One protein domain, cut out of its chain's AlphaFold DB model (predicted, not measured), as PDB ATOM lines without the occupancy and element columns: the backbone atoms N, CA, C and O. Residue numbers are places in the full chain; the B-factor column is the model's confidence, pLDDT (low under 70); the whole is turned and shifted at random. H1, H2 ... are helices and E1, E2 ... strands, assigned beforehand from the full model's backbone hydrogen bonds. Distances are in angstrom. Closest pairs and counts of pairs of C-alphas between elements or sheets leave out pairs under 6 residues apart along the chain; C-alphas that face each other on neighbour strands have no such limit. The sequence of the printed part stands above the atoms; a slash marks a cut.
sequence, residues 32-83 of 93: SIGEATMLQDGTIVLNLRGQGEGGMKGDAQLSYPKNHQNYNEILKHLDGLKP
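AT A GLANCE: This is residues 32 to 83 of the 93 residues of an uncharacterized protein of candidate division WOR-1 bacterium RIFOXYC2_FULL_46_14 (UniProt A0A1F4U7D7). A narrow three-stranded meander, E1, E2 and E3, each the antiparallel neighbour of the one before, has short helix H1 over one face near one end; hairpin E2-E3 reaches beyond E1 at the other end. The printed part has 52 residues, with three named strands, then one named helix, class mixed; the sheet's order is E1 - E2 - E3. It is only just loose, close to compact, with radius of gyration of the C-alphas 12.3 A, a rod spanning 38 by 18 by 17 A.

IN THESE COORDINATES: E1, residues 34 to 38, begins at C-alpha (12.034, -32.874, 20.253). E2, residues 44 to 51, and E3, residues 57 to 64, measure 22.5 A and 23.1 A. H1, residues 71 to 78, ends at C-alpha (2.819, -27.655, 17.082).

HOW THE PARTS SIT: Hairpin E1-E2 has N 37 and O 45 at 2.8 A; hairpin E2-E3 has N 46 and O 62 at 2.8 A. H1 is on the sheet, height 9.6 A; C-alphas Tyr 64 and Tyr 71, closest of E3 and H1, are 5.6 A apart. In H1 every O i to N i+4 pair is within hydrogen-bond range.

THE WHOLE: The farthest C-alphas, Asp 41 and Gly 54, are 39.2 A apart. The printed part has no cut and no long link; pLDDT is under 70 at residues 52 to 54 and 56.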
ATOM      1  N   SER A  32       7.769 -35.972  24.473       82.12
ATOM      2  CA  SER A  32       8.171 -35.033  23.435       82.12
ATOM      3  C   SER A  32       9.254 -35.661  22.561       82.12
ATOM      4  O   SER A  32      10.281 -36.118  23.071       82.12
ATOM      5  N   ILE A  33       9.055 -35.635  21.245       86.00
ATOM      6  CA  ILE A  33      10.024 -36.151  20.267       86.00
ATOM      7  C   ILE A  33      11.133 -35.135  19.959       86.00
ATOM      8  O   ILE A  33      12.044 -35.427  19.187       86.00
ATOM      9  N   GLY A  34      11.078 -33.935  20.546       90.75
ATOM     10  CA  GLY A  34      12.034 -32.874  20.253       90.75
ATOM     11  C   GLY A  34      11.677 -31.503  20.818       90.75
ATOM     12  O   GLY A  34      10.831 -31.365  21.701       90.75
ATOM     13  N   GLU A  35      12.330 -30.477  20.289       94.75
ATOM     14  CA  GLU A  35      12.039 -29.067  20.555       94.75
ATOM     15  C   GLU A  35      11.863 -28.320  19.231       94.75
ATOM     16  O   GLU A  35      12.630 -28.525  18.288       94.75
ATOM     17  N   ALA A  36      10.846 -27.469  19.157       96.62
ATOM     18  CA  ALA A  36      10.633 -26.543  18.058       96.62
ATOM     19  C   ALA A  36      10.965 -25.127  18.510       96.62
ATOM     20  O   ALA A  36      10.499 -24.708  19.566       96.62
ATOM     21  N   THR A  37      11.671 -24.374  17.674       97.44
ATOM     22  CA  THR A  37      11.918 -22.941  17.850       97.44
ATOM     23  C   THR A  37      11.490 -22.205  16.596       97.44
ATOM     24  O   THR A  37      11.840 -22.613  15.490       97.44
ATOM     25  N   MET A  38      10.770 -21.096  16.742       98.00
ATOM     26  CA  MET A  38      10.536 -20.193  15.619       98.00
ATOM     27  C   MET A  38      11.553 -19.058  15.664       98.00
ATOM     28  O   MET A  38      11.617 -18.296  16.625       98.00
ATOM     29  N   LEU A  39      12.347 -18.925  14.607       97.62
ATOM     30  CA  LEU A  39      13.283 -17.819  14.435       97.62
ATOM     31  C   LEU A  39      12.530 -16.495  14.203       97.62
ATOM     32  O   LEU A  39      11.327 -16.474  13.940       97.62
ATOM     33  N   GLN A  40      13.235 -15.364  14.281       97.00
ATOM     34  CA  GLN A  40      12.624 -14.035  14.111       97.00
ATOM     35  C   GLN A  40      12.031 -13.804  12.711       97.00
ATOM     36  O   GLN A  40      11.029 -13.105  12.569       97.00
ATOM     37  N   ASP A  41      12.606 -14.422  11.677       96.25
ATOM     38  CA  ASP A  41      12.066 -14.416  10.308       96.25
ATOM     39  C   ASP A  41      10.785 -15.272  10.172       96.25
ATOM     40  O   ASP A  41      10.046 -15.179   9.183       96.25
ATOM     41  N   GLY A  42      10.465 -16.047  11.210       96.50
ATOM     42  CA  GLY A  42       9.362 -16.989  11.293       96.50
ATOM     43  C   GLY A  42       9.671 -18.361  10.701       96.50
ATOM     44  O   GLY A  42       8.744 -19.120  10.456       96.50
ATOM     45  N   THR A  43      10.935 -18.694  10.455       97.81
ATOM     46  CA  THR A  43      11.353 -20.061  10.133       97.81
ATOM     47  C   THR A  43      11.192 -20.950  11.365       97.81
ATOM     48  O   THR A  43      11.658 -20.596  12.446       97.81
ATOM     49  N   ILE A  44      10.556 -22.114  11.216       97.62
ATOM     50  CA  ILE A  44      10.436 -23.111  12.290       97.62
ATOM     51  C   ILE A  44      11.624 -24.066  12.195       97.62
ATOM     52  O   ILE A  44      11.821 -24.702  11.162       97.62
ATOM     53  N   VAL A  45      12.387 -24.200  13.270       97.75
ATOM     54  CA  VAL A  45      13.481 -25.163  13.407       97.75
ATOM     55  C   VAL A  45      13.047 -26.239  14.391       97.75
ATOM     56  O   VAL A  45      12.702 -25.931  15.527       97.75
ATOM     57  N   LEU A  46      13.052 -27.498  13.959       95.19
ATOM     58  CA  LEU A  46      12.774 -28.665  14.790       95.19
ATOM     59  C   LEU A  46      14.082 -29.384  15.100       95.19
ATOM     60  O   LEU A  46      14.770 -29.811  14.177       95.19
ATOM     61  N   ASN A  47      14.382 -29.570  16.378       94.25
ATOM     62  CA  ASN A  47      15.436 -30.453  16.864       94.25
ATOM     63  C   ASN A  47      14.779 -31.718  17.415       94.25
ATOM     64  O   ASN A  47      14.198 -31.704  18.501       94.25
ATOM     65  N   LEU A  48      14.827 -32.801  16.648       90.38
ATOM     66  CA  LEU A  48      14.191 -34.074  16.960       90.38
ATOM     67  C   LEU A  48      15.204 -35.066  17.517       90.38
ATOM     68  O   LEU A  48      16.360 -35.100  17.092       90.38
ATOM     69  N   ARG A  49      14.738 -35.901  18.440       85.94
ATOM     70  CA  ARG A  49      15.506 -36.975  19.067       85.94
ATOM     71  C   ARG A  49      14.760 -38.281  18.857       85.94
ATOM     72  O   ARG A  49      13.689 -38.493  19.421       85.94
ATOM     73  N   GLY A  50      15.330 -39.144  18.030       76.56
ATOM     74  CA  GLY A  50      14.833 -40.482  17.755       76.56
ATOM     75  C   GLY A  50      15.562 -41.524  18.592       76.56
ATOM     76  O   GLY A  50      16.770 -41.431  18.832       76.56
ATOM     77  N   GLN A  51      14.829 -42.547  19.012       74.25
ATOM     78  CA  GLN A  51      15.399 -43.750  19.598       74.25
ATOM     79  C   GLN A  51      14.914 -44.933  18.761       74.25
ATOM     80  O   GLN A  51      13.714 -45.158  18.651       74.25
ATOM     81  N   GLY A  52      15.847 -45.601  18.090       61.97
ATOM     82  CA  GLY A  52      15.602 -46.765  17.249       61.97
ATOM     83  C   GLY A  52      15.849 -48.075  17.994       61.97
ATOM     84  O   GLY A  52      16.310 -48.099  19.140       61.97
ATOM     85  N   GLU A  53      15.560 -49.181  17.316       60.34
ATOM     86  CA  GLU A  53      15.791 -50.528  17.840       60.34
ATOM     87  C   GLU A  53      17.263 -50.745  18.239       60.34
ATOM     88  O   GLU A  53      18.184 -50.132  17.700       60.34
ATOM     89  N   GLY A  54      17.497 -51.598  19.241       69.44
ATOM     90  CA  GLY A  54      18.849 -51.876  19.743       69.44
ATOM     91  C   GLY A  54      19.498 -50.726  20.525       69.44
ATOM     92  O   GLY A  54      20.701 -50.763  20.775       69.44
ATOM     93  N   GLY A  55      18.729 -49.705  20.923       70.94
ATOM     94  CA  GLY A  55      19.239 -48.552  21.669       70.94
ATOM     95  C   GLY A  55      19.929 -47.505  20.793       70.94
ATOM     96  O   GLY A  55      20.621 -46.630  21.320       70.94
ATOM     97  N   MET A  56      19.742 -47.577  19.471       65.06
ATOM     98  CA  MET A  56      20.236 -46.562  18.546       65.06
ATOM     99  C   MET A  56      19.600 -45.212  18.879       65.06
ATOM    100  O   MET A  56      18.391 -45.107  19.059       65.06
ATOM    101  N   LYS A  57      20.415 -44.164  18.966       80.62
ATOM    102  CA  LYS A  57      19.954 -42.788  19.163       80.62
ATOM    103  C   LYS A  57      20.312 -41.984  17.929       80.62
ATOM    104  O   LYS A  57      21.417 -42.128  17.410       80.62
ATOM    105  N   GLY A  58      19.373 -41.173  17.467       80.06
ATOM    106  CA  GLY A  58      19.580 -40.256  16.357       80.06
ATOM    107  C   GLY A  58      19.059 -38.876  16.711       80.06
ATOM    108  O   GLY A  58      17.992 -38.750  17.308       80.06
ATOM    109  N   ASP A  59      19.798 -37.855  16.309       86.94
ATOM    110  CA  ASP A  59      19.376 -36.464  16.379       86.94
ATOM    111  C   ASP A  59      19.144 -35.957  14.952       86.94
ATOM    112  O   ASP A  59      19.908 -36.276  14.037       86.94
ATOM    113  N   ALA A  60      18.084 -35.182  14.746       88.31
ATOM    114  CA  ALA A  60      17.784 -34.571  13.456       88.31
ATOM    115  C   ALA A  60      17.390 -33.108  13.640       88.31
ATOM    116  O   ALA A  60      16.576 -32.787  14.501       88.31
ATOM    117  N   GLN A  61      17.927 -32.230  12.795       94.44
ATOM    118  CA  GLN A  61      17.493 -30.840  12.706       94.44
ATOM    119  C   GLN A  61      16.784 -30.609  11.373       94.44
ATOM    120  O   GLN A  61      17.339 -30.900  10.313       94.44
ATOM    121  N   LEU A  62      15.559 -30.092  11.426       93.88
ATOM    122  CA  LEU A  62      14.746 -29.776  10.254       93.88
ATOM    123  C   LEU A  62      14.343 -28.306  10.292       93.88
ATOM    124  O   LEU A  62      13.918 -27.816  11.333       93.88
ATOM    125  N   SER A  63      14.412 -27.625   9.150       96.12
ATOM    126  CA  SER A  63      14.062 -26.206   9.039       96.12
ATOM    127  C   SER A  63      12.938 -26.000   8.030       96.12
ATOM    128  O   SER A  63      13.038 -26.416   6.877       96.12
ATOM    129  N   TYR A  64      11.883 -25.315   8.460       95.75
ATOM    130  CA  TYR A  64      10.698 -24.995   7.676       95.75
ATOM    131  C   TYR A  64      10.573 -23.472   7.553       95.75
ATOM    132  O   TYR A  64      10.016 -22.828   8.446       95.75
ATOM    133  N   PRO A  65      11.097 -22.862   6.477       97.06
ATOM    134  CA  PRO A  65      10.819 -21.460   6.178       97.06
ATOM    135  C   PRO A  65       9.340 -21.262   5.817       97.06
ATOM    136  O   PRO A  65       8.663 -22.201   5.398       97.06
ATOM    137  N   LYS A  66       8.830 -20.027   5.921       95.62
ATOM    138  CA  LYS A  66       7.406 -19.695   5.670       95.62
ATOM    139  C   LYS A  66       6.875 -20.109   4.294       95.62
ATOM    140  O   LYS A  66       5.678 -20.311   4.134       95.62
ATOM    141  N   ASN A  67       7.750 -20.200   3.295       94.75
ATOM    142  CA  ASN A  67       7.408 -20.619   1.935       94.75
ATOM    143  C   ASN A  67       7.503 -22.142   1.723       94.75
ATOM    144  O   ASN A  67       7.256 -22.620   0.617       94.75
ATOM    145  N   HIS A  68       7.878 -22.909   2.748       95.75
ATOM    146  CA  HIS A  68       7.965 -24.357   2.654       95.75
ATOM    147  C   HIS A  68       6.566 -24.972   2.556       95.75
ATOM    148  O   HIS A  68       5.668 -24.626   3.321       95.75
ATOM    149  N   GLN A  69       6.393 -25.946   1.660       96.38
ATOM    150  CA  GLN A  69       5.102 -26.603   1.407       96.38
ATOM    151  C   GLN A  69       4.435 -27.166   2.678       96.38
ATOM    152  O   GLN A  69       3.230 -27.031   2.853       96.38
ATOM    153  N   ASN A  70       5.233 -27.717   3.599       93.56
ATOM    154  CA  ASN A  70       4.746 -28.313   4.851       93.56
ATOM    155  C   ASN A  70       4.683 -27.326   6.032       93.56
ATOM    156  O   ASN A  70       4.323 -27.728   7.131       93.56
ATOM    157  N   TYR A  71       5.038 -26.046   5.852       95.31
ATOM    158  CA  TYR A  71       5.148 -25.087   6.963       95.31
ATOM    159  C   TYR A  71       3.867 -25.008   7.806       95.31
ATOM    160  O   TYR A  71       3.908 -25.111   9.029       95.31
ATOM    161  N   ASN A  72       2.717 -24.877   7.140       95.69
ATOM    162  CA  ASN A  72       1.421 -24.750   7.810       95.69
ATOM    163  C   ASN A  72       1.013 -26.029   8.549       95.69
ATOM    164  O   ASN A  72       0.374 -25.955   9.595       95.69
ATOM    165  N   GLU A  73       1.384 -27.194   8.016       94.56
ATOM    166  CA  GLU A  73       1.117 -28.485   8.648       94.56
ATOM    167  C   GLU A  73       1.930 -28.634   9.936       94.56
ATOM    168  O   GLU A  73       1.363 -28.940  10.982       94.56
ATOM    169  N   ILE A  74       3.227 -28.315   9.887       93.69
ATOM    170  CA  ILE A  74       4.093 -28.316  11.071       93.69
ATOM    171  C   ILE A  74       3.598 -27.305  12.108       93.69
ATOM    172  O   ILE A  74       3.476 -27.637  13.282       93.69
ATOM    173  N   LEU A  75       3.267 -26.081  11.693       95.06
ATOM    174  CA  LEU A  75       2.774 -25.056  12.614       95.06
ATOM    175  C   LEU A  75       1.464 -25.478  13.297       95.06
ATOM    176  O   LEU A  75       1.272 -25.201  14.478       95.06
ATOM    177  N   LYS A  76       0.576 -26.161  12.567       94.75
ATOM    178  CA  LYS A  76      -0.658 -26.719  13.122       94.75
ATOM    179  C   LYS A  76      -0.373 -27.853  14.104       94.75
ATOM    180  O   LYS A  76      -0.970 -27.860  15.172       94.75
ATOM    181  N   HIS A  77       0.528 -28.775  13.762       92.38
ATOM    182  CA  HIS A  77       0.941 -29.870  14.650       92.38
ATOM    183  C   HIS A  77       1.506 -29.365  15.970       92.38
ATOM    184  O   HIS A  77       1.219 -29.898  17.036       92.38
ATOM    185  N   LEU A  78       2.284 -28.289  15.896       92.75
ATOM    186  CA  LEU A  78       2.819 -27.655  17.082       92.75
ATOM    187  C   LEU A  78       1.714 -27.042  17.952       92.75
ATOM    188  O   LEU A  78       1.967 -26.865  19.129       92.75
ATOM    189  N   ASP A  79       0.505 -26.781  17.448       93.75
ATOM    190  CA  ASP A  79      -0.520 -25.921  18.065       93.75
ATOM    191  C   ASP A  79      -0.085 -24.444  18.073       93.75
ATOM    192  O   ASP A  79      -0.019 -23.765  19.099       93.75
ATOM    193  N   GLY A  80       0.350 -23.961  16.904       93.75
ATOM    194  CA  GLY A  80       0.888 -22.612  16.705       93.75
ATOM    195  C   GLY A  80       2.306 -22.438  17.250       93.75
ATOM    196  O   GLY A  80       2.832 -23.313  17.912       93.75
ATOM    197  N   LEU A  81       2.974 -21.331  16.943       94.62
ATOM    198  CA  LEU A  81       4.276 -20.948  17.507       94.62
ATOM    199  C   LEU A  81       4.544 -19.497  17.091       94.62
ATOM    200  O   LEU A  81       4.210 -19.129  15.960       94.62
ATOM    201  N   LYS A  82       5.091 -18.656  17.975       95.75
ATOM    202  CA  LYS A  82       5.399 -17.248  17.661       95.75
ATOM    203  C   LYS A  82       6.896 -17.029  17.430       95.75
ATOM    204  O   LYS A  82       7.702 -17.759  17.997       95.75
ATOM    205  N   PRO A  83       7.304 -15.998  16.666       97.19
ATOM    206  CA  PRO A  83       8.719 -15.679  16.491       97.19
ATOM    207  C   PRO A  83       9.434 -15.459  17.831       97.19
ATOM    208  O   PRO A  83       8.976 -14.672  18.658       97.19
TER     209      PRO A  83